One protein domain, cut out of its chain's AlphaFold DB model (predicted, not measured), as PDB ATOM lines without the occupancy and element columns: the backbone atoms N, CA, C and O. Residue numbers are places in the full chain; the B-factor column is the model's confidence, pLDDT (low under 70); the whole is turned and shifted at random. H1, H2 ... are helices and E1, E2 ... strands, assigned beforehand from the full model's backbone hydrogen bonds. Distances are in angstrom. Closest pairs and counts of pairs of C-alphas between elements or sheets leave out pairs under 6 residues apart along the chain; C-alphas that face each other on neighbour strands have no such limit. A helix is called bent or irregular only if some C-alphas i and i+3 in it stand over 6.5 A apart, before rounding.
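Overview. This is residues 4 to 188 of the 325 residues of the protein "Hypothetical protein" of Guillardia theta (UniProt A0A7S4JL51). The chain is wound in stacked turns, with a three-helix bundle, H1 to H3, at one end and H8 closing the other. In the turns, E1, E2 and E3 lie side by side as a small parallel sheet, and H5 and H6 lie side by side across from it, beyond long loops. The printed part has 185 residues, with eight named helices and three named strands in the order H1 H2 H3 H4 E1 H5 E2 H6 E3 H7 H8, and its class is mostly helix. It is compact, with a radius of gyration of the C-alphas of 16.2 A, and elongated, spanning 54 by 35 by 31 A.

Along the chain. H1, residues 4 to 22, begins at C-alpha 4 (19.620, 24.682, -58.322) and is 26.3 A long. H2, residues 26 to 39, is 20.1 A, H3, residues 45 to 60, is 22.6 A, and H4, residues 67 to 78, is 16.9 A. E1 is residues 92 to 94, beginning at C-alpha 92 (6.640, 6.654, -34.040); H5 is residues 117 to 122, E2 128 to 130, H6 142 to 147, E3 154 to 156 and H7 168 to 171. H8, residues 175 to 187, is 18.6 A long and ends at C-alpha 187 (14.312, -2.339, -11.416). H5 is irregular, but only just: C-alphas 117 and 120 are 6.6 A apart.

Arrangement. H1, H2 and H3 form an up-and-down bundle, each running against the one before it. H1 and H2 are a helical hairpin; H1 touches H2 with residues 11 to 19 alone, the closest C-alphas being those of Leu 19 and Ala 29, 7.0 A. H2 and H3, also a helical hairpin, touch at Ile 30 and Lys 55, their closest C-alphas, 6.5 A. H3 and H4 are close but not clearly touching, with C-alphas 59 and 73 closest at 7.8 A. H4 touches H5 with residues 70 to 74 alone, at a steep tilt of 57 degrees; the closest C-alphas, of Lys 74 and Leu 122, are 6.1 A apart. H5 touches H6 at a shallow tilt of 19 degrees, the same way, with the C-alphas of Ser 120 and Glu 144 closest at 5.5 A. E2 is the parallel neighbour of E1, with N 93 and O 128 within hydrogen-bond range at 2.8 A, and of E3, with N 156 and O 129 at 2.8 A. E1, H5, E2 and E2, H6, E3 are strand-helix-strand units, parallel neighbour strands with a helix between, both with right-handed crossovers. H8 is on the sheet beside the strands, over none of them; the C-alphas of Lys 156 and Gly 175, the closest of E3 and H8, are 4.1 A apart. H8 touches H6 about perpendicular, at 83 degrees, with residues 182 to 186 alone, and H7 with residues 177 to 181 alone; the closest C-alphas are those of Cys 146 and Gln 183, 6.2 A, and of Ala 171 and Ala 178, 5.2 A. Every O i to N i+4 pair is within hydrogen-bond range in H1, H2, H3, H4, H6 and H8, against 1 of 2 in H5, while H7 is too short for such a pair.

Size, cuts and confidence. The C-alphas of His 4 and Asp 188, the two farthest apart, are 55.9 A apart, and the printed part has no cut. The links H4 to E1, E1 to H5, E2 to H6 and E3 to H7 are long. The mean pLDDT of the printed part is 76.8; 39 residues are under 70, among them residues 39 to 46 and 98 to 111.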
ATOM      1  N   HIS A   4      20.566  24.417 -59.413       61.66
ATOM      2  CA  HIS A   4      19.620  24.682 -58.322       61.66
ATOM      3  C   HIS A   4      19.663  23.641 -57.191       61.66
ATOM      4  O   HIS A   4      19.428  23.969 -56.033       61.66
ATOM      5  N   CYS A   5      19.975  22.374 -57.487       59.16
ATOM      6  CA  CYS A   5      20.123  21.345 -56.452       59.16
ATOM      7  C   CYS A   5      21.445  21.466 -55.679       59.16
ATOM      8  O   CYS A   5      21.524  20.969 -54.554       59.16
ATOM      9  N   LYS A   6      22.486  22.065 -56.278       64.19
ATOM     10  CA  LYS A   6      23.758  22.356 -55.605       64.19
ATOM     11  C   LYS A   6      23.602  23.557 -54.678       64.19
ATOM     12  O   LYS A   6      23.917  23.424 -53.503       64.19
ATOM     13  N   ASP A   7      23.013  24.645 -55.163       66.12
ATOM     14  CA  ASP A   7      22.833  25.874 -54.379       66.12
ATOM     15  C   ASP A   7      21.930  25.625 -53.160       66.12
ATOM     16  O   ASP A   7      22.276  25.977 -52.035       66.12
ATOM     17  N   ARG A   8      20.837  24.867 -53.337       69.81
ATOM     18  CA  ARG A   8      19.949  24.454 -52.231       69.81
ATOM     19  C   ARG A   8      20.638  23.542 -51.213       69.81
ATOM     20  O   ARG A   8      20.345  23.611 -50.022       69.81
ATOM     21  N   ARG A   9      21.558  22.680 -51.659       70.12
ATOM     22  CA  ARG A   9      22.361  21.838 -50.756       70.12
ATOM     23  C   ARG A   9      23.309  22.697 -49.928       70.12
ATOM     24  O   ARG A   9      23.438  22.440 -48.736       70.12
ATOM     25  N   SER A  10      23.934  23.693 -50.548       73.56
ATOM     26  CA  SER A  10      24.767  24.663 -49.843       73.56
ATOM     27  C   SER A  10      23.944  25.441 -48.818       73.56
ATOM     28  O   SER A  10      24.399  25.579 -47.695       73.56
ATOM     29  N   CYS A  11      22.703  25.841 -49.125       74.75
ATOM     30  CA  CYS A  11      21.823  26.502 -48.150       74.75
ATOM     31  C   CYS A  11      21.538  25.638 -46.911       74.75
ATOM     32  O   CYS A  11      21.726  26.114 -45.798       74.75
ATOM     33  N   VAL A  12      21.126  24.375 -47.081       74.50
ATOM     34  CA  VAL A  12      20.848  23.487 -45.933       74.50
ATOM     35  C   VAL A  12      22.126  23.161 -45.162       74.50
ATOM     36  O   VAL A  12      22.113  23.134 -43.938       74.50
ATOM     37  N   HIS A  13      23.245  22.954 -45.857       76.69
ATOM     38  CA  HIS A  13      24.527  22.715 -45.198       76.69
ATOM     39  C   HIS A  13      25.002  23.936 -44.400       76.69
ATOM     40  O   HIS A  13      25.430  23.785 -43.262       76.69
ATOM     41  N   ASN A  14      24.884  25.136 -44.970       79.62
ATOM     42  CA  ASN A  14      25.231  26.383 -44.298       79.62
ATOM     43  C   ASN A  14      24.314  26.637 -43.101       79.62
ATOM     44  O   ASN A  14      24.800  27.079 -42.069       79.62
ATOM     45  N   LEU A  15      23.019  26.314 -43.211       80.56
ATOM     46  CA  LEU A  15      22.089  26.368 -42.085       80.56
ATOM     47  C   LEU A  15      22.534  25.424 -40.965       80.56
ATOM     48  O   LEU A  15      22.635  25.857 -39.828       80.56
ATOM     49  N   GLU A  16      22.830  24.157 -41.265       77.44
ATOM     50  CA  GLU A  16      23.300  23.211 -40.246       77.44
ATOM     51  C   GLU A  16      24.625  23.673 -39.608       77.44
ATOM     52  O   GLU A  16      24.761  23.607 -38.392       77.44
ATOM     53  N   GLN A  17      25.576  24.202 -40.390       80.19
ATOM     54  CA  GLN A  17      26.832  24.767 -39.868       80.19
ATOM     55  C   GLN A  17      26.598  25.996 -38.978       80.19
ATOM     56  O   GLN A  17      27.190  26.119 -37.904       80.19
ATOM     57  N   ASP A  18      25.727  26.910 -39.403       81.88
ATOM     58  CA  ASP A  18      25.361  28.103 -38.637       81.88
ATOM     59  C   ASP A  18      24.664  27.714 -37.332       81.88
ATOM     60  O   ASP A  18      24.984  28.224 -36.264       81.88
ATOM     61  N   LEU A  19      23.754  26.748 -37.390       80.12
ATOM     62  CA  LEU A  19      23.046  26.230 -36.232       80.12
ATOM     63  C   LEU A  19      24.009  25.568 -35.228       80.12
ATOM     64  O   LEU A  19      23.875  25.785 -34.017       80.12
ATOM     65  N   VAL A  20      24.986  24.792 -35.705       77.19
ATOM     66  CA  VAL A  20      25.994  24.128 -34.858       77.19
ATOM     67  C   VAL A  20      26.964  25.130 -34.228       77.19
ATOM     68  O   VAL A  20      27.295  24.988 -33.048       77.19
ATOM     69  N   SER A  21      27.379  26.158 -34.974       79.44
ATOM     70  CA  SER A  21      28.331  27.173 -34.500       79.44
ATOM     71  C   SER A  21      27.690  28.232 -33.600       79.44
ATOM     72  O   SER A  21      28.203  28.497 -32.515       79.44
ATOM     73  N   SER A  22      26.556  28.813 -34.006       78.38
ATOM     74  CA  SER A  22      25.888  29.894 -33.267       78.38
ATOM     75  C   SER A  22      25.044  29.409 -32.087       78.38
ATOM     76  O   SER A  22      24.777  30.192 -31.179       78.38
ATOM     77  N   ARG A  23      24.629  28.129 -32.077       74.06
ATOM     78  CA  ARG A  23      23.739  27.518 -31.064       74.06
ATOM     79  C   ARG A  23      22.596  28.449 -30.621       74.06
ATOM     80  O   ARG A  23      22.434  28.685 -29.419       74.06
ATOM     81  N   PRO A  24      21.784  28.947 -31.568       75.94
ATOM     82  CA  PRO A  24      20.792  29.978 -31.291       75.94
ATOM     83  C   PRO A  24      19.679  29.460 -30.365       75.94
ATOM     84  O   PRO A  24      19.597  28.257 -30.079       75.94
ATOM     85  N   SER A  25      18.831  30.369 -29.874       75.62
ATOM     86  CA  SER A  25      17.654  30.005 -29.077       75.62
ATOM     87  C   SER A  25      16.675  29.144 -29.897       75.62
ATOM     88  O   SER A  25      16.763  29.080 -31.125       75.62
ATOM     89  N   ARG A  26      15.725  28.466 -29.237       73.38
ATOM     90  CA  ARG A  26      14.734  27.607 -29.914       73.38
ATOM     91  C   ARG A  26      13.929  28.382 -30.962       73.38
ATOM     92  O   ARG A  26      13.784  27.906 -32.084       73.38
ATOM     93  N   GLN A  27      13.435  29.568 -30.605       76.00
ATOM     94  CA  GLN A  27      12.629  30.406 -31.497       76.00
ATOM     95  C   GLN A  27      13.451  30.887 -32.695       76.00
ATOM     96  O   GLN A  27      13.003  30.764 -33.832       76.00
ATOM     97  N   ASP A  28      14.689  31.326 -32.458       79.56
ATOM     98  CA  ASP A  28      15.589  31.770 -33.525       79.56
ATOM     99  C   ASP A  28      15.980  30.620 -34.461       79.56
ATOM    100  O   ASP A  28      16.044  30.797 -35.677       79.56
ATOM    101  N   ALA A  29      16.229  29.426 -33.912       79.31
ATOM    102  CA  ALA A  29      16.529  28.233 -34.697       79.31
ATOM    103  C   ALA A  29      15.345  27.857 -35.595       79.31
ATOM    104  O   ALA A  29      15.532  27.648 -36.793       79.31
ATOM    105  N   ILE A  30      14.126  27.822 -35.040       78.94
ATOM    106  CA  ILE A  30      12.904  27.529 -35.798       78.94
ATOM    107  C   ILE A  30      12.685  28.594 -36.879       78.94
ATOM    108  O   ILE A  30      12.491  28.236 -38.036       78.94
ATOM    109  N   ALA A  31      12.816  29.883 -36.554       82.50
ATOM    110  CA  ALA A  31      12.664  30.969 -37.522       82.50
ATOM    111  C   ALA A  31      13.684  30.876 -38.672       82.50
ATOM    112  O   ALA A  31      13.327  31.043 -39.840       82.50
ATOM    113  N   LYS A  32      14.952  30.548 -38.374       82.75
ATOM    114  CA  LYS A  32      15.983  30.303 -39.399       82.75
ATOM    115  C   LYS A  32      15.634  29.102 -40.286       82.75
ATOM    116  O   LYS A  32      15.819  29.177 -41.500       82.75
ATOM    117  N   ILE A  33      15.127  28.014 -39.701       81.62
ATOM    118  CA  ILE A  33      14.729  26.802 -40.435       81.62
ATOM    119  C   ILE A  33      13.533  27.087 -41.350       81.62
ATOM    120  O   ILE A  33      13.587  26.738 -42.530       81.62
ATOM    121  N   GLU A  34      12.491  27.758 -40.854       81.06
ATOM    122  CA  GLU A  34      11.298  28.078 -41.649       81.06
ATOM    123  C   GLU A  34      11.604  29.093 -42.759       81.06
ATOM    124  O   GLU A  34      11.175  28.909 -43.897       81.06
ATOM    125  N   LYS A  35      12.480  30.077 -42.509       82.56
ATOM    126  CA  LYS A  35      12.970  30.983 -43.563       82.56
ATOM    127  C   LYS A  35      13.636  30.218 -44.710       82.56
ATOM    128  O   LYS A  35      13.446  30.555 -45.880       82.56
ATOM    129  N   VAL A  36      14.421  29.183 -44.398       78.00
ATOM    130  CA  VAL A  36      15.020  28.309 -45.418       78.00
ATOM    131  C   VAL A  36      13.959  27.422 -46.072       78.00
ATOM    132  O   VAL A  36      14.041  27.205 -47.279       78.00
ATOM    133  N   ARG A  37      12.942  26.954 -45.335       76.69
ATOM    134  CA  ARG A  37      11.815  26.191 -45.901       76.69
ATOM    135  C   ARG A  37      11.091  26.994 -46.989       76.69
ATOM    136  O   ARG A  37      10.927  26.475 -48.093       76.69
ATOM    137  N   GLU A  38      10.771  28.261 -46.729       74.56
ATOM    138  CA  GLU A  38      10.134  29.173 -47.695       74.56
ATOM    139  C   GLU A  38      11.016  29.444 -48.926       74.56
ATOM    140  O   GLU A  38      10.551  29.449 -50.064       74.56
ATOM    141  N   HIS A  39      12.331  29.596 -48.748       68.75
ATOM    142  CA  HIS A  39      13.244  29.786 -49.885       68.75
ATOM    143  C   HIS A  39      13.325  28.558 -50.808       68.75
ATOM    144  O   HIS A  39      13.760  28.663 -51.958       68.75
ATOM    145  N   VAL A  40      12.914  27.382 -50.328       63.34
ATOM    146  CA  VAL A  40      13.016  26.112 -51.058       63.34
ATOM    147  C   VAL A  40      11.661  25.678 -51.648       63.34
ATOM    148  O   VAL A  40      11.607  24.570 -52.169       63.34
ATOM    149  N   ASN A  41      10.639  26.560 -51.663       50.22
ATOM    150  CA  ASN A  41       9.192  26.450 -52.008       50.22
ATOM    151  C   ASN A  41       8.665  25.494 -53.123       50.22
ATOM    152  O   ASN A  41       7.493  25.533 -53.463       50.22
ATOM    153  N   ASN A  42       9.459  24.583 -53.675       51.16
ATOM    154  CA  ASN A  42       9.030  23.400 -54.425       51.16
ATOM    155  C   ASN A  42       9.954  22.227 -54.068       51.16
ATOM    156  O   ASN A  42      10.861  21.844 -54.822       51.16
ATOM    157  N   VAL A  43       9.797  21.724 -52.844       54.75
ATOM    158  CA  VAL A  43      10.720  20.775 -52.224       54.75
ATOM    159  C   VAL A  43      10.403  19.353 -52.696       54.75
ATOM    160  O   VAL A  43       9.313  18.834 -52.477       54.75
ATOM    161  N   GLY A  44      11.375  18.667 -53.299       59.34
ATOM    162  CA  GLY A  44      11.303  17.208 -53.401       59.34
ATOM    163  C   GLY A  44      11.330  16.596 -51.996       59.34
ATOM    164  O   GLY A  44      12.143  17.028 -51.176       59.34
ATOM    165  N   LYS A  45      10.497  15.574 -51.736       65.50
ATOM    166  CA  LYS A  45      10.317  14.907 -50.423       65.50
ATOM    167  C   LYS A  45      11.582  14.817 -49.529       65.50
ATOM    168  O   LYS A  45      11.472  15.151 -48.356       65.50
ATOM    169  N   PRO A  46      12.791  14.475 -50.029       68.81
ATOM    170  CA  PRO A  46      13.974  14.296 -49.175       68.81
ATOM    171  C   PRO A  46      14.507  15.559 -48.479       68.81
ATOM    172  O   PRO A  46      15.144  15.457 -47.437       68.81
ATOM    173  N   PHE A  47      14.326  16.749 -49.063       70.88
ATOM    174  CA  PHE A  47      14.846  17.986 -48.462       70.88
ATOM    175  C   PHE A  47      13.931  18.507 -47.351       70.88
ATOM    176  O   PHE A  47      14.434  19.006 -46.350       70.88
ATOM    177  N   ALA A  48      12.614  18.337 -47.499       72.50
ATOM    178  CA  ALA A  48      11.645  18.673 -46.458       72.50
ATOM    179  C   ALA A  48      11.868  17.794 -45.220       72.50
ATOM    180  O   ALA A  48      12.047  18.319 -44.129       72.50
ATOM    181  N   GLN A  49      12.034  16.483 -45.432       76.06
ATOM    182  CA  GLN A  49      12.366  15.529 -44.366       76.06
ATOM    183  C   GLN A  49      13.634  15.919 -43.594       76.06
ATOM    184  O   GLN A  49      13.724  15.726 -42.387       76.06
ATOM    185  N   ARG A  50      14.626  16.504 -44.278       77.19
ATOM    186  CA  ARG A  50      15.864  16.959 -43.638       77.19
ATOM    187  C   ARG A  50      15.651  18.186 -42.753       77.19
ATOM    188  O   ARG A  50      16.221  18.241 -41.670       77.19
ATOM    189  N   LEU A  51      14.857  19.157 -43.200       77.94
ATOM    190  CA  LEU A  51      14.531  20.333 -42.386       77.94
ATOM    191  C   LEU A  51      13.676  19.945 -41.174       77.94
ATOM    192  O   LEU A  51      13.947  20.436 -40.080       77.94
ATOM    193  N   ASP A  52      12.721  19.024 -41.348       79.81
ATOM    194  CA  ASP A  52      11.928  18.452 -40.250       79.81
ATOM    195  C   ASP A  52      12.840  17.804 -39.196       79.81
ATOM    196  O   ASP A  52      12.714  18.083 -38.004       79.81
ATOM    197  N   LEU A  53      13.820  17.006 -39.637       80.25
ATOM    198  CA  LEU A  53      14.776  16.337 -38.756       80.25
ATOM    199  C   LEU A  53      15.648  17.337 -37.994       80.25
ATOM    200  O   LEU A  53      15.783  17.228 -36.778       80.25
ATOM    201  N   VAL A  54      16.194  18.351 -38.671       80.38
ATOM    202  CA  VAL A  54      16.976  19.410 -38.009       80.38
ATOM    203  C   VAL A  54      16.114  20.163 -36.990       80.38
ATOM    204  O   VAL A  54      16.557  20.358 -35.859       80.38
ATOM    205  N   LYS A  55      14.869  20.520 -37.340       81.12
ATOM    206  CA  LYS A  55      13.904  21.149 -36.418       81.12
ATOM    207  C   LYS A  55      13.673  20.262 -35.192       81.12
ATOM    208  O   LYS A  55      13.795  20.741 -34.067       81.12
ATOM    209  N   CYS A  56      13.448  18.964 -35.399       83.50
ATOM    210  CA  CYS A  56      13.267  17.982 -34.333       83.50
ATOM    211  C   CYS A  56      14.499  17.905 -33.411       83.50
ATOM    212  O   CYS A  56      14.375  18.074 -32.199       83.50
ATOM    213  N   HIS A  57      15.711  17.778 -33.959       81.81
ATOM    214  CA  HIS A  57      16.935  17.732 -33.153       81.81
ATOM    215  C   HIS A  57      17.196  19.007 -32.345       81.81
ATOM    216  O   HIS A  57      17.753  18.924 -31.250       81.81
ATOM    217  N   TYR A  58      16.811  20.176 -32.861       79.00
ATOM    218  CA  TYR A  58      16.919  21.433 -32.121       79.00
ATOM    219  C   TYR A  58      15.887  21.539 -31.003       79.00
ATOM    220  O   TYR A  58      16.239  21.979 -29.913       79.00
ATOM    221  N   ILE A  59      14.648  21.107 -31.246       80.31
ATOM    222  CA  ILE A  59      13.585  21.094 -30.232       80.31
ATOM    223  C   ILE A  59      13.958  20.145 -29.088       80.31
ATOM    224  O   ILE A  59      14.022  20.564 -27.936       80.31
ATOM    225  N   PHE A  60      14.272  18.889 -29.407       80.38
ATOM    226  CA  PHE A  60      14.587  17.864 -28.408       80.38
ATOM    227  C   PHE A  60      16.018  17.974 -27.851       80.38
ATOM    228  O   PHE A  60      16.337  17.358 -26.842       80.38
ATOM    229  N   GLY A  61      16.900  18.764 -28.470       76.44
ATOM    230  CA  GLY A  61      18.265  19.002 -27.984       76.44
ATOM    231  C   GLY A  61      18.388  20.070 -26.889       76.44
ATOM    232  O   GLY A  61      19.483  20.266 -26.359       76.44
ATOM    233  N   MET A  62      17.306  20.779 -26.555       72.44
ATOM    234  CA  MET A  62      17.282  21.784 -25.488       72.44
ATOM    235  C   MET A  62      16.898  21.112 -24.160       72.44
ATOM    236  O   MET A  62      15.795  20.589 -24.015       72.44
ATOM    237  N   GLN A  63      17.835  21.088 -23.206       63.25
ATOM    238  CA  GLN A  63      17.654  20.405 -21.915       63.25
ATOM    239  C   GLN A  63      16.773  21.186 -20.932       63.25
ATOM    240  O   GLN A  63      16.084  20.570 -20.125       63.25
ATOM    241  N   GLU A  64      16.781  22.515 -21.013       60.53
ATOM    242  CA  GLU A  64      15.990  23.399 -20.159       60.53
ATOM    243  C   GLU A  64      14.850  23.977 -20.984       60.53
ATOM    244  O   GLU A  64      15.074  24.686 -21.969       60.53
ATOM    245  N   ILE A  65      13.628  23.605 -20.618       62.41
ATOM    246  CA  ILE A  65      12.412  24.076 -21.262       62.41
ATOM    247  C   ILE A  65      11.428  24.455 -20.154       62.41
ATOM    248  O   ILE A  65      11.162  23.649 -19.264       62.41
ATOM    249  N   ASP A  66      10.902  25.678 -20.216       62.62
ATOM    250  CA  ASP A  66       9.806  26.130 -19.355       62.62
ATOM    251  C   ASP A  66       8.507  25.387 -19.695       62.62
ATOM    252  O   ASP A  66       8.297  24.940 -20.822       62.62
ATOM    253  N   THR A  67       7.560  25.327 -18.760       64.00
ATOM    254  CA  THR A  67       6.276  24.628 -18.953       64.00
ATOM    255  C   THR A  67       5.500  25.119 -20.184       64.00
ATOM    256  O   THR A  67       4.857  24.324 -20.867       64.00
ATOM    257  N   SER A  68       5.608  26.409 -20.539       65.50
ATOM    258  CA  SER A  68       4.975  26.951 -21.755       65.50
ATOM    259  C   SER A  68       5.571  26.353 -23.031       65.50
ATOM    260  O   SER A  68       4.881  26.174 -24.027       65.50
ATOM    261  N   ALA A  69       6.854  26.020 -23.006       69.12
ATOM    262  CA  ALA A  69       7.559  25.530 -24.166       69.12
ATOM    263  C   ALA A  69       7.330  24.025 -24.395       69.12
ATOM    264  O   ALA A  69       7.437  23.582 -25.539       69.12
ATOM    265  N   VAL A  70       6.927  23.267 -23.366       74.56
ATOM    266  CA  VAL A  70       6.370  21.908 -23.519       74.56
ATOM    267  C   VAL A  70       5.023  21.960 -24.246       74.56
ATOM    268  O   VAL A  70       4.782  21.155 -25.146       74.56
ATOM    269  N   GLU A  71       4.174  22.935 -23.914       74.81
ATOM    270  CA  GLU A  71       2.877  23.121 -24.575       74.81
ATOM    271  C   GLU A  71       3.033  23.502 -26.053       74.81
ATOM    272  O   GLU A  71       2.357  22.935 -26.908       74.81
ATOM    273  N   ASP A  72       4.010  24.353 -26.384       76.38
ATOM    274  CA  ASP A  72       4.354  24.636 -27.782       76.38
ATOM    275  C   ASP A  72       4.730  23.351 -28.537       76.38
ATOM    276  O   ASP A  72       4.293  23.134 -29.664       76.38
ATOM    277  N   VAL A  73       5.522  22.457 -27.931       79.00
ATOM    278  CA  VAL A  73       5.914  21.192 -28.582       79.00
ATOM    279  C   VAL A  73       4.715  20.263 -28.760       79.00
ATOM    280  O   VAL A  73       4.611  19.607 -29.797       79.00
ATOM    281  N   LYS A  74       3.773  20.239 -27.809       78.31
ATOM    282  CA  LYS A  74       2.501  19.523 -27.979       78.31
ATOM    283  C   LYS A  74       1.693  20.088 -29.141       78.31
ATOM    284  O   LYS A  74       1.206  19.310 -29.961       78.31
ATOM    285  N   GLN A  75       1.609  21.414 -29.266       77.75
ATOM    286  CA  GLN A  75       0.953  22.054 -30.406       77.75
ATOM    287  C   GLN A  75       1.632  21.664 -31.723       77.75
ATOM    288  O   GLN A  75       0.941  21.219 -32.637       77.75
ATOM    289  N   LEU A  76       2.968  21.693 -31.789       77.69
ATOM    290  CA  LEU A  76       3.739  21.272 -32.968       77.69
ATOM    291  C   LEU A  76       3.497  19.799 -33.342       77.69
ATOM    292  O   LEU A  76       3.387  19.468 -34.525       77.69
ATOM    293  N   LEU A  77       3.406  18.909 -32.349       76.50
ATOM    294  CA  LEU A  77       3.086  17.493 -32.552       76.50
ATOM    295  C   LEU A  77       1.652  17.315 -33.068       76.50
ATOM    296  O   LEU A  77       1.439  16.575 -34.027       76.50
ATOM    297  N   SER A  78       0.683  18.014 -32.468       70.75
ATOM    298  CA  SER A  78      -0.736  17.940 -32.849       70.75
ATOM    299  C   SER A  78      -1.028  18.566 -34.217       70.75
ATOM    300  O   SER A  78      -1.861  18.058 -34.962       70.75
ATOM    301  N   GLY A  79      -0.297  19.624 -34.577       67.00
ATOM    302  CA  GLY A  79      -0.387  20.307 -35.866       67.00
ATOM    303  C   GLY A  79       0.375  19.602 -36.989       67.00
ATOM    304  O   GLY A  79       0.351  20.068 -38.124       67.00
ATOM    305  N   GLY A  80       1.066  18.491 -36.696       68.12
ATOM    306  CA  GLY A  80       1.845  17.743 -37.684       68.12
ATOM    307  C   GLY A  80       3.078  18.494 -38.198       68.12
ATOM    308  O   GLY A  80       3.619  18.162 -39.251       68.12
ATOM    309  N   GLU A  81       3.558  19.500 -37.464       67.44
ATOM    310  CA  GLU A  81       4.662  20.368 -37.890       67.44
ATOM    311  C   GLU A  81       6.038  19.701 -37.843       67.44
ATOM    312  O   GLU A  81       6.994  20.187 -38.453       67.44
ATOM    313  N   LEU A  82       6.153  18.584 -37.124       68.00
ATOM    314  CA  LEU A  82       7.325  17.710 -37.177       68.00
ATOM    315  C   LEU A  82       7.348  16.846 -38.448       68.00
ATOM    316  O   LEU A  82       8.316  16.118 -38.671       68.00
ATOM    317  N   GLY A  83       6.314  16.952 -39.290       74.44
ATOM    318  CA  GLY A  83       6.253  16.377 -40.624       74.44
ATOM    319  C   GLY A  83       6.603  14.897 -40.617       74.44
ATOM    320  O   GLY A  83       5.936  14.077 -39.999       74.44
ATOM    321  N   SER A  84       7.687  14.549 -41.303       72.06
ATOM    322  CA  SER A  84       8.131  13.153 -41.424       72.06
ATOM    323  C   SER A  84       8.754  12.533 -40.167       72.06
ATOM    324  O   SER A  84       8.947  11.315 -40.133       72.06
ATOM    325  N   CYS A  85       9.086  13.336 -39.154       78.50
ATOM    326  CA  CYS A  85       9.729  12.864 -37.929       78.50
ATOM    327  C   CYS A  85       8.739  12.302 -36.908       78.50
ATOM    328  O   CYS A  85       9.159  11.555 -36.034       78.50
ATOM    329  N   TYR A  86       7.450  12.629 -37.000       82.31
ATOM    330  CA  TYR A  86       6.438  12.096 -36.094       82.31
ATOM    331  C   TYR A  86       5.241  11.571 -36.879       82.31
ATOM    332  O   TYR A  86       4.626  12.305 -37.647       82.31
ATOM    333  N   ASN A  87       4.911  10.297 -36.673       81.44
ATOM    334  CA  ASN A  87       3.705   9.685 -37.213       81.44
ATOM    335  C   ASN A  87       2.735   9.389 -36.063       81.44
ATOM    336  O   ASN A  87       3.041   8.557 -35.208       81.44
ATOM    337  N   SER A  88       1.580  10.060 -36.060       76.25
ATOM    338  CA  SER A  88       0.537   9.915 -35.040       76.25
ATOM    339  C   SER A  88      -0.223   8.588 -35.120       76.25
ATOM    340  O   SER A  88      -0.650   8.089 -34.084       76.25
ATOM    341  N   GLU A  89      -0.363   7.988 -36.306       77.06
ATOM    342  CA  GLU A  89      -1.041   6.694 -36.495       77.06
ATOM    343  C   GLU A  89      -0.185   5.542 -35.946       77.06
ATOM    344  O   GLU A  89      -0.660   4.662 -35.223       77.06
ATOM    345  N   GLU A  90       1.117   5.595 -36.233       77.81
ATOM    346  CA  GLU A  90       2.099   4.596 -35.797       77.81
ATOM    347  C   GLU A  90       2.686   4.896 -34.408       77.81
ATOM    348  O   GLU A  90       3.393   4.067 -33.838       77.81
ATOM    349  N   GLY A  91       2.451   6.091 -33.855       81.94
ATOM    350  CA  GLY A  91       3.065   6.553 -32.605       81.94
ATOM    351  C   GLY A  91       4.599   6.552 -32.653       81.94
ATOM    352  O   GLY A  91       5.253   6.307 -31.641       81.94
ATOM    353  N   THR A  92       5.189   6.754 -33.834       85.62
ATOM    354  CA  THR A  92       6.640   6.654 -34.040       85.62
ATOM    355  C   THR A  92       7.268   8.040 -34.122       85.62
ATOM    356  O   THR A  92       6.922   8.830 -35.002       85.62
ATOM    357  N   LEU A  93       8.232   8.309 -33.239       87.06
ATOM    358  CA  LEU A  93       9.088   9.491 -33.258       87.06
ATOM    359  C   LEU A  93      10.470   9.112 -33.803       87.06
ATOM    360  O   LEU A  93      11.226   8.386 -33.159       87.06
ATOM    361  N   ASN A  94      10.805   9.604 -34.993       86.00
ATOM    362  CA  ASN A  94      12.052   9.325 -35.691       86.00
ATOM    363  C   ASN A  94      12.998  10.536 -35.674       86.00
ATOM    364  O   ASN A  94      12.802  11.521 -36.387       86.00
ATOM    365  N   MET A  95      14.061  10.401 -34.885       84.81
ATOM    366  CA  MET A  95      15.197  11.315 -34.738       84.81
ATOM    367  C   MET A  95      16.510  10.621 -35.145       84.81
ATOM    368  O   MET A  95      17.579  10.870 -34.577       84.81
ATOM    369  N   SER A  96      16.437   9.687 -36.098       83.56
ATOM    370  CA  SER A  96      17.602   8.934 -36.543       83.56
ATOM    371  C   SER A  96      18.447   9.724 -37.542       83.56
ATOM    372  O   SER A  96      17.960  10.183 -38.577       83.56
ATOM    373  N   LEU A  97      19.758   9.793 -37.290       77.81
ATOM    374  CA  LEU A  97      20.751  10.344 -38.222       77.81
ATOM    375  C   LEU A  97      21.431   9.262 -39.078       77.81
ATOM    376  O   LEU A  97      22.492   9.507 -39.669       77.81
ATOM    377  N   ARG A  98      20.862   8.048 -39.160       68.88
ATOM    378  CA  ARG A  98      21.451   6.971 -39.964       68.88
ATOM    379  C   ARG A  98      21.529   7.367 -41.439       68.88
ATOM    380  O   ARG A  98      20.565   7.795 -42.074       68.88
ATOM    381  N   THR A  99      22.721   7.195 -42.000       56.94
ATOM    382  CA  THR A  99      23.033   7.543 -43.391       56.94
ATOM    383  C   THR A  99      22.700   6.430 -44.385       56.94
ATOM    384  O   THR A  99      22.867   6.625 -45.580       56.94
ATOM    385  N   ASP A 100      22.223   5.270 -43.929       54.81
ATOM    386  CA  ASP A 100      21.776   4.172 -44.801       54.81
ATOM    387  C   ASP A 100      20.495   4.537 -45.570       54.81
ATOM    388  O   ASP A 100      20.367   4.238 -46.757       54.81
ATOM    389  N   ARG A 101      19.586   5.279 -44.933       48.72
ATOM    390  CA  ARG A 101      18.411   5.881 -45.578       48.72
ATOM    391  C   ARG A 101      18.723   7.222 -46.244       48.72
ATOM    392  O   ARG A 101      17.985   7.657 -47.131       48.72
ATOM    393  N   MET A 102      19.820   7.882 -45.864       53.88
ATOM    394  CA  MET A 102      20.170   9.214 -46.364       53.88
ATOM    395  C   MET A 102      21.308   9.176 -47.382       53.88
ATOM    396  O   MET A 102      22.478   9.043 -47.048       53.88
ATOM    397  N   LYS A 103      20.986   9.444 -48.651       49.09
ATOM    398  CA  LYS A 103      21.955   9.469 -49.765       49.09
ATOM    399  C   LYS A 103      23.076  10.532 -49.647       49.09
ATOM    400  O   LYS A 103      23.827  10.701 -50.606       49.09
ATOM    401  N   ARG A 104      23.155  11.344 -48.578       55.81
ATOM    402  CA  ARG A 104      24.035  12.535 -48.493       55.81
ATOM    403  C   ARG A 104      24.509  12.850 -47.066       55.81
ATOM    404  O   ARG A 104      23.824  12.529 -46.108       55.81
ATOM    405  N   TYR A 105      25.644  13.558 -46.971       57.06
ATOM    406  CA  TYR A 105      26.270  14.039 -45.728       57.06
ATOM    407  C   TYR A 105      25.286  14.784 -44.812       57.06
ATOM    408  O   TYR A 105      24.642  15.751 -45.240       57.06
ATOM    409  N   VAL A 106      25.229  14.335 -43.560       60.41
ATOM    410  CA  VAL A 106      24.504  14.925 -42.431       60.41
ATOM    411  C   VAL A 106      25.549  15.456 -41.463       60.41
ATOM    412  O   VAL A 106      26.503  14.734 -41.158       60.41
ATOM    413  N   ILE A 107      25.401  16.694 -40.993       63.31
ATOM    414  CA  ILE A 107      26.195  17.152 -39.853       63.31
ATOM    415  C   ILE A 107      25.685  16.388 -38.637       63.31
ATOM    416  O   ILE A 107      24.567  16.600 -38.186       63.31
ATOM    417  N   ARG A 108      26.483  15.426 -38.171       64.56
ATOM    418  CA  ARG A 108      26.082  14.523 -37.087       64.56
ATOM    419  C   ARG A 108      26.242  15.138 -35.696       64.56
ATOM    420  O   ARG A 108      25.760  14.566 -34.728       64.56
ATOM    421  N   ASP A 109      26.901  16.289 -35.602       65.19
ATOM    422  CA  ASP A 109      27.107  17.013 -34.348       65.19
ATOM    423  C   ASP A 109      25.994  18.040 -34.109       65.19
ATOM    424  O   ASP A 109      26.218  19.246 -34.029       65.19
ATOM    425  N   LEU A 110      24.751  17.556 -34.069       68.56
ATOM    426  CA  LEU A 110      23.612  18.370 -33.660       68.56
ATOM    427  C   LEU A 110      23.564  18.487 -32.130       68.56
ATOM    428  O   LEU A 110      24.206  17.743 -31.392       68.56
ATOM    429  N   ARG A 111      22.758  19.430 -31.633       67.81
ATOM    430  CA  ARG A 111      22.689  19.812 -30.209       67.81
ATOM    431  C   ARG A 111      22.198  18.701 -29.261       67.81
ATOM    432  O   ARG A 111      22.283  18.866 -28.047       67.81
ATOM    433  N   MET A 112      21.700  17.578 -29.779       76.75
ATOM    434  CA  MET A 112      21.105  16.498 -28.989       76.75
ATOM    435  C   MET A 112      22.167  15.656 -28.266       76.75
ATOM    436  O   MET A 112      22.590  14.602 -28.734       76.75
ATOM    437  N   LYS A 113      22.592  16.137 -27.095       77.94
ATOM    438  CA  LYS A 113      23.526  15.425 -26.205       77.94
ATOM    439  C   LYS A 113      22.845  14.427 -25.275       77.94
ATOM    440  O   LYS A 113      23.465  13.450 -24.851       77.94
ATOM    441  N   SER A 114      21.591  14.685 -24.942       81.00
ATOM    442  CA  SER A 114      20.725  13.778 -24.201       81.00
ATOM    443  C   SER A 114      19.307  13.919 -24.720       81.00
ATOM    444  O   SER A 114      18.924  15.001 -25.168       81.00
ATOM    445  N   LEU A 115      18.527  12.850 -24.614       83.12
ATOM    446  CA  LEU A 115      17.086  12.957 -24.796       83.12
ATOM    447  C   LEU A 115      16.497  13.710 -23.579       83.12
ATOM    448  O   LEU A 115      16.972  13.504 -22.456       83.12
ATOM    449  N   PRO A 116      15.557  14.645 -23.775       83.62
ATOM    450  CA  PRO A 116      15.095  15.514 -22.703       83.62
ATOM    451  C   PRO A 116      14.104  14.804 -21.778       83.62
ATOM    452  O   PRO A 116      13.329  13.961 -22.219       83.62
ATOM    453  N   ARG A 117      14.092  15.190 -20.497       83.19
ATOM    454  CA  ARG A 117      13.216  14.605 -19.464       83.19
ATOM    455  C   ARG A 117      11.733  14.916 -19.687       83.19
ATOM    456  O   ARG A 117      10.881  14.040 -19.556       83.19
ATOM    457  N   TRP A 118      11.437  16.129 -20.153       84.25
ATOM    458  CA  TRP A 118      10.075  16.581 -20.455       84.25
ATOM    459  C   TRP A 118       9.382  15.778 -21.572       84.25
ATOM    460  O   TRP A 118       8.199  15.987 -21.824       84.25
ATOM    461  N   ILE A 119      10.060  14.825 -22.230       84.00
ATOM    462  CA  ILE A 119       9.427  13.921 -23.202       84.00
ATOM    463  C   ILE A 119       8.250  13.141 -22.598       84.00
ATOM    464  O   ILE A 119       7.266  12.891 -23.292       84.00
ATOM    465  N   SER A 120       8.317  12.823 -21.301       81.19
ATOM    466  CA  SER A 120       7.225  12.165 -20.571       81.19
ATOM    467  C   SER A 120       6.031  13.089 -20.302       81.19
ATOM    468  O   SER A 120       4.894  12.629 -20.228       81.19
ATOM    469  N   GLU A 121       6.254  14.404 -20.235       82.19
ATOM    470  CA  GLU A 121       5.227  15.422 -19.969       82.19
ATOM    471  C   GLU A 121       4.412  15.798 -21.214       82.19
ATOM    472  O   GLU A 121       3.382  16.474 -21.122       82.19
ATOM    473  N   LEU A 122       4.844  15.345 -22.396       78.56
ATOM    474  CA  LEU A 122       4.132  15.583 -23.650       78.56
ATOM    475  C   LEU A 122       2.740  14.940 -23.656       78.56
ATOM    476  O   LEU A 122       1.878  15.396 -24.401       78.56
ATOM    477  N   GLY A 123       2.498  13.908 -22.838       73.38
ATOM    478  CA  GLY A 123       1.206  13.208 -22.785       73.38
ATOM    479  C   GLY A 123       0.838  12.501 -24.095       73.38
ATOM    480  O   GLY A 123      -0.311  12.114 -24.293       73.38
ATOM    481  N   VAL A 124       1.808  12.347 -25.000       78.31
ATOM    482  CA  VAL A 124       1.659  11.666 -26.284       78.31
ATOM    483  C   VAL A 124       2.076  10.209 -26.117       78.31
ATOM    484  O   VAL A 124       3.152   9.916 -25.596       78.31
ATOM    485  N   ALA A 125       1.231   9.291 -26.586       78.38
ATOM    486  CA  ALA A 125       1.506   7.860 -26.565       78.38
ATOM    487  C   ALA A 125       2.497   7.481 -27.680       78.38
ATOM    488  O   ALA A 125       2.106   7.059 -28.770       78.38
ATOM    489  N   PHE A 126       3.792   7.649 -27.416       84.00
ATOM    490  CA  PHE A 126       4.842   7.177 -28.314       84.00
ATOM    491  C   PHE A 126       4.999   5.664 -28.176       84.00
ATOM    492  O   PHE A 126       5.313   5.190 -27.094       84.00
ATOM    493  N   LYS A 127       4.844   4.919 -29.274       87.12
ATOM    494  CA  LYS A 127       5.147   3.482 -29.345       87.12
ATOM    495  C   LYS A 127       6.627   3.227 -29.601       87.12
ATOM    496  O   LYS A 127       7.207   2.320 -29.008       87.12
ATOM    497  N   VAL A 128       7.238   4.021 -30.482       89.06
ATOM    498  CA  VAL A 128       8.626   3.836 -30.922       89.06
ATOM    499  C   VAL A 128       9.359   5.170 -30.913       89.06
ATOM    500  O   VAL A 128       8.927   6.118 -31.569       89.06
ATOM    501  N   ILE A 129      10.499   5.232 -30.224       89.88
ATOM    502  CA  ILE A 129      11.419   6.375 -30.266       89.88
ATOM    503  C   ILE A 129      12.719   5.921 -30.927       89.88
ATOM    504  O   ILE A 129      13.427   5.069 -30.395       89.88
ATOM    505  N   ASP A 130      13.044   6.485 -32.089       89.38
ATOM    506  CA  ASP A 130      14.274   6.181 -32.821       89.38
ATOM    507  C   ASP A 130      15.271   7.335 -32.724       89.38
ATOM    508  O   ASP A 130      15.085   8.389 -33.322       89.38
ATOM    509  N   VAL A 131      16.348   7.120 -31.975       87.81
ATOM    510  CA  VAL A 131      17.493   8.026 -31.811       87.81
ATOM    511  C   VAL A 131      18.767   7.434 -32.420       87.81
ATOM    512  O   VAL A 131      19.875   7.836 -32.064       87.81
ATOM    513  N   SER A 132      18.649   6.472 -33.334       86.12
ATOM    514  CA  SER A 132      19.799   5.753 -33.884       86.12
ATOM    515  C   SER A 132      20.712   6.653 -34.723       86.12
ATOM    516  O   SER A 132      20.253   7.497 -35.495       86.12
ATOM    517  N   GLY A 133      22.023   6.425 -34.659       80.94
ATOM    518  CA  GLY A 133      23.025   7.118 -35.470       80.94
ATOM    519  C   GLY A 133      23.409   8.506 -34.961       80.94
ATOM    520  O   GLY A 133      24.078   9.240 -35.688       80.94
ATOM    521  N   ASN A 134      23.011   8.867 -33.738       84.12
ATOM    522  CA  ASN A 134      23.400  10.110 -33.083       84.12
ATOM    523  C   ASN A 134      24.750   9.941 -32.362       84.12
ATOM    524  O   ASN A 134      24.796   9.302 -31.310       84.12
ATOM    525  N   PRO A 135      25.866  10.494 -32.878       77.75
ATOM    526  CA  PRO A 135      27.171  10.309 -32.248       77.75
ATOM    527  C   PRO A 135      27.306  11.101 -30.950       77.75
ATOM    528  O   PRO A 135      27.926  10.600 -30.025       77.75
ATOM    529  N   SER A 136      26.710  12.296 -30.862       79.62
ATOM    530  CA  SER A 136      26.827  13.180 -29.695       79.62
ATOM    531  C   SER A 136      25.865  12.810 -28.554       79.62
ATOM    532  O   SER A 136      25.953  13.392 -27.470       79.62
ATOM    533  N   LEU A 137      24.961  11.843 -28.768       83.38
ATOM    534  CA  LEU A 137      24.011  11.382 -27.757       83.38
ATOM    535  C   LEU A 137      24.740  10.531 -26.711       83.38
ATOM    536  O   LEU A 137      25.227   9.443 -27.001       83.38
ATOM    537  N   SER A 138      24.793  11.045 -25.486       82.00
ATOM    538  CA  SER A 138      25.543  10.457 -24.370       82.00
ATOM    539  C   SER A 138      24.657   9.847 -23.286       82.00
ATOM    540  O   SER A 138      25.095   8.941 -22.576       82.00
ATOM    541  N   ARG A 139      23.420  10.341 -23.131       81.31
ATOM    542  CA  ARG A 139      22.515   9.955 -22.038       81.31
ATOM    543  C   ARG A 139      21.066   9.853 -22.497       81.31
ATOM    544  O   ARG A 139      20.600  10.677 -23.287       81.31
ATOM    545  N   LEU A 140      20.353   8.886 -21.926       84.38
ATOM    546  CA  LEU A 140      18.904   8.732 -22.041       84.38
ATOM    547  C   LEU A 140      18.239   8.957 -20.665       84.38
ATOM    548  O   LEU A 140      18.807   8.539 -19.654       84.38
ATOM    549  N   PRO A 141      17.072   9.622 -20.612       83.00
ATOM    550  CA  PRO A 141      16.314   9.882 -19.393       83.00
ATOM    551  C   PRO A 141      15.584   8.598 -18.967       83.00
ATOM    552  O   PRO A 141      14.492   8.297 -19.439       83.00
ATOM    553  N   LEU A 142      16.247   7.778 -18.146       80.69
ATOM    554  CA  LEU A 142      15.760   6.445 -17.767       80.69
ATOM    555  C   LEU A 142      14.436   6.496 -17.021       80.69
ATOM    556  O   LEU A 142      13.546   5.694 -17.298       80.69
ATOM    557  N   ASP A 143      14.309   7.434 -16.087       80.25
ATOM    558  CA  ASP A 143      13.136   7.523 -15.233       80.25
ATOM    559  C   ASP A 143      11.887   7.841 -16.042       80.25
ATOM    560  O   ASP A 143      10.855   7.199 -15.836       80.25
ATOM    561  N   GLU A 144      12.028   8.756 -16.998       84.06
ATOM    562  CA  GLU A 144      10.978   9.253 -17.876       84.06
ATOM    563  C   GLU A 144      10.648   8.275 -19.009       84.06
ATOM    564  O   GLU A 144       9.483   8.083 -19.336       84.06
ATOM    565  N   LEU A 145      11.639   7.581 -19.576       83.75
ATOM    566  CA  LEU A 145      11.363   6.514 -20.545       83.75
ATOM    567  C   LEU A 145      10.646   5.329 -19.886       83.75
ATOM    568  O   LEU A 145       9.731   4.763 -20.480       83.75
ATOM    569  N   CYS A 146      11.019   4.976 -18.653       81.75
ATOM    570  CA  CYS A 146      10.343   3.912 -17.910       81.75
ATOM    571  C   CYS A 146       8.975   4.359 -17.357       81.75
ATOM    572  O   CYS A 146       8.084   3.539 -17.184       81.75
ATOM    573  N   SER A 147       8.744   5.652 -17.093       82.31
ATOM    574  CA  SER A 147       7.398   6.118 -16.711       82.31
ATOM    575  C   SER A 147       6.398   6.024 -17.874       82.31
ATOM    576  O   SER A 147       5.197   5.893 -17.645       82.31
ATOM    577  N   MET A 148       6.892   6.013 -19.115       80.06
ATOM    578  CA  MET A 148       6.105   5.856 -20.342       80.06
ATOM    579  C   MET A 148       5.857   4.389 -20.751       80.06
ATOM    580  O   MET A 148       5.320   4.152 -21.834       80.06
ATOM    581  N   GLU A 149       6.189   3.408 -19.899       76.19
ATOM    582  CA  GLU A 149       6.042   1.954 -20.132       76.19
ATOM    583  C   GLU A 149       4.662   1.514 -20.658       76.19
ATOM    584  O   GLU A 149       4.563   0.529 -21.384       76.19
ATOM    585  N   SER A 150       3.591   2.240 -20.327       78.50
ATOM    586  CA  SER A 150       2.225   1.937 -20.782       78.50
ATOM    587  C   SER A 150       1.998   2.168 -22.280       78.50
ATOM    588  O   SER A 150       1.041   1.642 -22.846       78.50
ATOM    589  N   SER A 151       2.858   2.960 -22.921       84.44
ATOM    590  CA  SER A 151       2.734   3.362 -24.327       84.44
ATOM    591  C   SER A 151       3.971   3.028 -25.149       84.44
ATOM    592  O   SER A 151       3.835   2.609 -26.301       84.44
ATOM    593  N   LEU A 152       5.155   3.163 -24.551       86.19
ATOM    594  CA  LEU A 152       6.439   2.965 -25.200       86.19
ATOM    595  C   LEU A 152       6.780   1.481 -25.274       86.19
ATOM    596  O   LEU A 152       6.855   0.796 -24.259       86.19
ATOM    597  N   GLN A 153       6.995   0.995 -26.493       87.19
ATOM    598  CA  GLN A 153       7.335  -0.398 -26.775       87.19
ATOM    599  C   GLN A 153       8.803  -0.543 -27.178       87.19
ATOM    600  O   GLN A 153       9.455  -1.517 -26.807       87.19
ATOM    601  N   GLU A 154       9.344   0.427 -27.924       90.19
ATOM    602  CA  GLU A 154      10.698   0.341 -28.473       90.19
ATOM    603  C   GLU A 154      11.474   1.658 -28.370       90.19
ATOM    604  O   GLU A 154      10.980   2.728 -28.735       90.19
ATOM    605  N   VAL A 155      12.750   1.558 -27.983       89.56
ATOM    606  CA  VAL A 155      13.722   2.659 -28.048       89.56
ATOM    607  C   VAL A 155      14.897   2.229 -28.919       89.56
ATOM    608  O   VAL A 155      15.749   1.455 -28.493       89.56
ATOM    609  N   LYS A 156      14.956   2.720 -30.159       89.38
ATOM    610  CA  LYS A 156      16.038   2.397 -31.101       89.38
ATOM    611  C   LYS A 156      17.190   3.371 -30.902       89.38
ATOM    612  O   LYS A 156      17.047   4.566 -31.138       89.38
ATOM    613  N   CYS A 157      18.337   2.867 -30.469       87.06
ATOM    614  CA  CYS A 157      19.541   3.661 -30.209       87.06
ATOM    615  C   CYS A 157      20.792   3.033 -30.843       87.06
ATOM    616  O   CYS A 157      21.890   3.073 -30.289       87.06
ATOM    617  N   GLU A 158      20.623   2.423 -32.016       85.62
ATOM    618  CA  GLU A 158      21.714   1.779 -32.744       85.62
ATOM    619  C   GLU A 158      22.755   2.806 -33.206       85.62
ATOM    620  O   GLU A 158      22.417   3.916 -33.610       85.62
ATOM    621  N   SER A 159      24.034   2.425 -33.245       81.81
ATOM    622  CA  SER A 159      25.124   3.287 -33.747       81.81
ATOM    623  C   SER A 159      25.306   4.627 -33.002       81.81
ATOM    624  O   SER A 159      25.830   5.581 -33.580       81.81
ATOM    625  N   CYS A 160      24.906   4.711 -31.730       81.31
ATOM    626  CA  CYS A 160      25.188   5.854 -30.854       81.31
ATOM    627  C   CYS A 160      26.510   5.631 -30.105       81.31
ATOM    628  O   CYS A 160      26.561   4.898 -29.124       81.31
ATOM    629  N   VAL A 161      27.597   6.237 -30.591       77.56
ATOM    630  CA  VAL A 161      28.968   5.916 -30.143       77.56
ATOM    631  C   VAL A 161      29.267   6.422 -28.727       77.56
ATOM    632  O   VAL A 161      30.010   5.780 -27.993       77.56
ATOM    633  N   SER A 162      28.689   7.558 -28.330       79.31
ATOM    634  CA  SER A 162      28.882   8.134 -26.992       79.31
ATOM    635  C   SER A 162      27.880   7.637 -25.948       79.31
ATOM    636  O   SER A 162      27.992   8.017 -24.781       79.31
ATOM    637  N   LEU A 163      26.910   6.807 -26.337       81.94
ATOM    638  CA  LEU A 163      25.878   6.321 -25.433       81.94
ATOM    639  C   LEU A 163      26.420   5.150 -24.610       81.94
ATOM    640  O   LEU A 163      26.791   4.113 -25.152       81.94
ATOM    641  N   GLN A 164      26.468   5.320 -23.290       76.00
ATOM    642  CA  GLN A 164      26.934   4.265 -22.383       76.00
ATOM    643  C   GLN A 164      25.835   3.251 -22.051       76.00
ATOM    644  O   GLN A 164      26.124   2.087 -21.778       76.00
ATOM    645  N   LEU A 165      24.579   3.704 -22.053       78.00
ATOM    646  CA  LEU A 165      23.433   2.917 -21.627       78.00
ATOM    647  C   LEU A 165      22.237   3.170 -22.565       78.00
ATOM    648  O   LEU A 165      21.784   4.314 -22.654       78.00
ATOM    649  N   PRO A 166      21.719   2.141 -23.258       81.75
ATOM    650  CA  PRO A 166      22.151   0.740 -23.234       81.75
ATOM    651  C   PRO A 166      23.500   0.512 -23.958       81.75
ATOM    652  O   PRO A 166      23.857   1.294 -24.840       81.75
ATOM    653  N   PRO A 167      24.249  -0.558 -23.616       81.94
ATOM    654  CA  PRO A 167      25.465  -0.940 -24.330       81.94
ATOM    655  C   PRO A 167      25.211  -1.179 -25.827       81.94
ATOM    656  O   PRO A 167      24.117  -1.621 -26.197       81.94
ATOM    657  N   PRO A 168      26.212  -0.966 -26.700       80.81
ATOM    658  CA  PRO A 168      26.049  -1.132 -28.144       80.81
ATOM    659  C   PRO A 168      25.645  -2.558 -28.544       80.81
ATOM    660  O   PRO A 168      24.965  -2.728 -29.552       80.81
ATOM    661  N   GLU A 169      26.012  -3.570 -27.752       81.56
ATOM    662  CA  GLU A 169      25.641  -4.972 -27.974       81.56
ATOM    663  C   GLU A 169      24.156  -5.252 -27.715       81.56
ATOM    664  O   GLU A 169      23.600  -6.179 -28.296       81.56
ATOM    665  N   ILE A 170      23.522  -4.469 -26.840       85.56
ATOM    666  CA  ILE A 170      22.079  -4.534 -26.584       85.56
ATOM    667  C   ILE A 170      21.344  -3.652 -27.590       85.56
ATOM    668  O   ILE A 170      20.336  -4.065 -28.155       85.56
ATOM    669  N   ALA A 171      21.879  -2.460 -27.873       87.19
ATOM    670  CA  ALA A 171      21.312  -1.562 -28.872       87.19
ATOM    671  C   ALA A 171      21.214  -2.230 -30.255       87.19
ATOM    672  O   ALA A 171      20.229  -2.024 -30.958       87.19
ATOM    673  N   SER A 172      22.195  -3.061 -30.633       85.12
ATOM    674  CA  SER A 172      22.201  -3.795 -31.906       85.12
ATOM    675  C   SER A 172      21.207  -4.961 -31.982       85.12
ATOM    676  O   SER A 172      20.919  -5.424 -33.084       85.12
ATOM    677  N   GLN A 173      20.662  -5.426 -30.853       85.56
ATOM    678  CA  GLN A 173      19.626  -6.469 -30.817       85.56
ATOM    679  C   GLN A 173      18.227  -5.923 -31.144       85.56
ATOM    680  O   GLN A 173      17.295  -6.698 -31.347       85.56
ATOM    681  N   GLY A 174      18.082  -4.597 -31.228       87.81
ATOM    682  CA  GLY A 174      16.854  -3.912 -31.619       87.81
ATOM    683  C   GLY A 174      16.237  -3.071 -30.499       87.81
ATOM    684  O   GLY A 174      16.622  -3.144 -29.332       87.81
ATOM    685  N   GLY A 175      15.245  -2.253 -30.869       87.69
ATOM    686  CA  GLY A 175      14.662  -1.251 -29.971       87.69
ATOM    687  C   GLY A 175      13.885  -1.818 -28.778       87.69
ATOM    688  O   GLY A 175      13.889  -1.214 -27.707       87.69
ATOM    689  N   ALA A 176      13.259  -2.988 -28.931       88.44
ATOM    690  CA  ALA A 176      12.565  -3.674 -27.838       88.44
ATOM    691  C   ALA A 176      13.547  -4.243 -26.796       88.44
ATOM    692  O   ALA A 176      13.325  -4.115 -25.591       88.44
ATOM    693  N   ALA A 177      14.663  -4.826 -27.252       87.75
ATOM    694  CA  ALA A 177      15.717  -5.348 -26.380       87.75
ATOM    695  C   ALA A 177      16.398  -4.216 -25.600       87.75
ATOM    696  O   ALA A 177      16.572  -4.312 -24.386       87.75
ATOM    697  N   ALA A 178      16.697  -3.106 -26.286       89.25
ATOM    698  CA  ALA A 178      17.183  -1.881 -25.664       89.25
ATOM    699  C   ALA A 178      16.231  -1.384 -24.569       89.25
ATOM    700  O   ALA A 178      16.675  -1.164 -23.446       89.25
ATOM    701  N   PHE A 179      14.931  -1.270 -24.853       88.31
ATOM    702  CA  PHE A 179      13.958  -0.798 -23.867       88.31
ATOM    703  C   PHE A 179      13.802  -1.754 -22.673       88.31
ATOM    704  O   PHE A 179      13.816  -1.308 -21.527       88.31
ATOM    705  N   THR A 180      13.759  -3.064 -22.917       87.12
ATOM    706  CA  THR A 180      13.710  -4.088 -21.856       87.12
ATOM    707  C   THR A 180      14.929  -3.998 -20.935       87.12
ATOM    708  O   THR A 180      14.796  -4.072 -19.715       87.12
ATOM    709  N   TYR A 181      16.117  -3.770 -21.502       85.69
ATOM    710  CA  TYR A 181      17.335  -3.551 -20.722       85.69
ATOM    711  C   TYR A 181      17.270  -2.264 -19.888       85.69
ATOM    712  O   TYR A 181      17.707  -2.248 -18.740       85.69
ATOM    713  N   LEU A 182      16.707  -1.175 -20.425       84.81
ATOM    714  CA  LEU A 182      16.517   0.056 -19.647       84.81
ATOM    715  C   LEU A 182      15.605  -0.182 -18.431       84.81
ATOM    716  O   LEU A 182      15.918   0.285 -17.336       84.81
ATOM    717  N   GLN A 183      14.529  -0.953 -18.603       83.50
ATOM    718  CA  GLN A 183      13.633  -1.331 -17.506       83.50
ATOM    719  C   GLN A 183      14.335  -2.205 -16.464       83.50
ATOM    720  O   GLN A 183      14.174  -1.972 -15.266       83.50
ATOM    721  N   SER A 184      15.126  -3.197 -16.894       82.00
ATOM    722  CA  SER A 184      15.856  -4.060 -15.961       82.00
ATOM    723  C   SER A 184      16.874  -3.267 -15.150       82.00
ATOM    724  O   SER A 184      16.950  -3.451 -13.945       82.00
ATOM    725  N   VAL A 185      17.582  -2.322 -15.782       81.44
ATOM    726  CA  VAL A 185      18.513  -1.419 -15.087       81.44
ATOM    727  C   VAL A 185      17.792  -0.558 -14.051       81.44
ATOM    728  O   VAL A 185      18.353  -0.297 -12.996       81.44
ATOM    729  N   LYS A 186      16.557  -0.107 -14.311       78.19
ATOM    730  CA  LYS A 186      15.792   0.671 -13.324       78.19
ATOM    731  C   LYS A 186      15.291  -0.186 -12.157       78.19
ATOM    732  O   LYS A 186      15.255   0.301 -11.032       78.19
ATOM    733  N   ARG A 187      14.868  -1.427 -12.429       72.88
ATOM    734  CA  ARG A 187      14.312  -2.339 -11.416       72.88
ATOM    735  C   ARG A 187      15.395  -2.927 -10.514       72.88
ATOM    736  O   ARG A 187      15.237  -2.860  -9.305       72.88
ATOM    737  N   ASP A 188      16.484  -3.412 -11.104       62.75
ATOM    738  CA  ASP A 188      17.615  -4.038 -10.416       62.75
ATOM    739  C   ASP A 188      18.925  -3.538 -11.049       62.75
ATOM    740  O   ASP A 188      19.492  -4.148 -11.959       62.75
TER     741      ASP A 188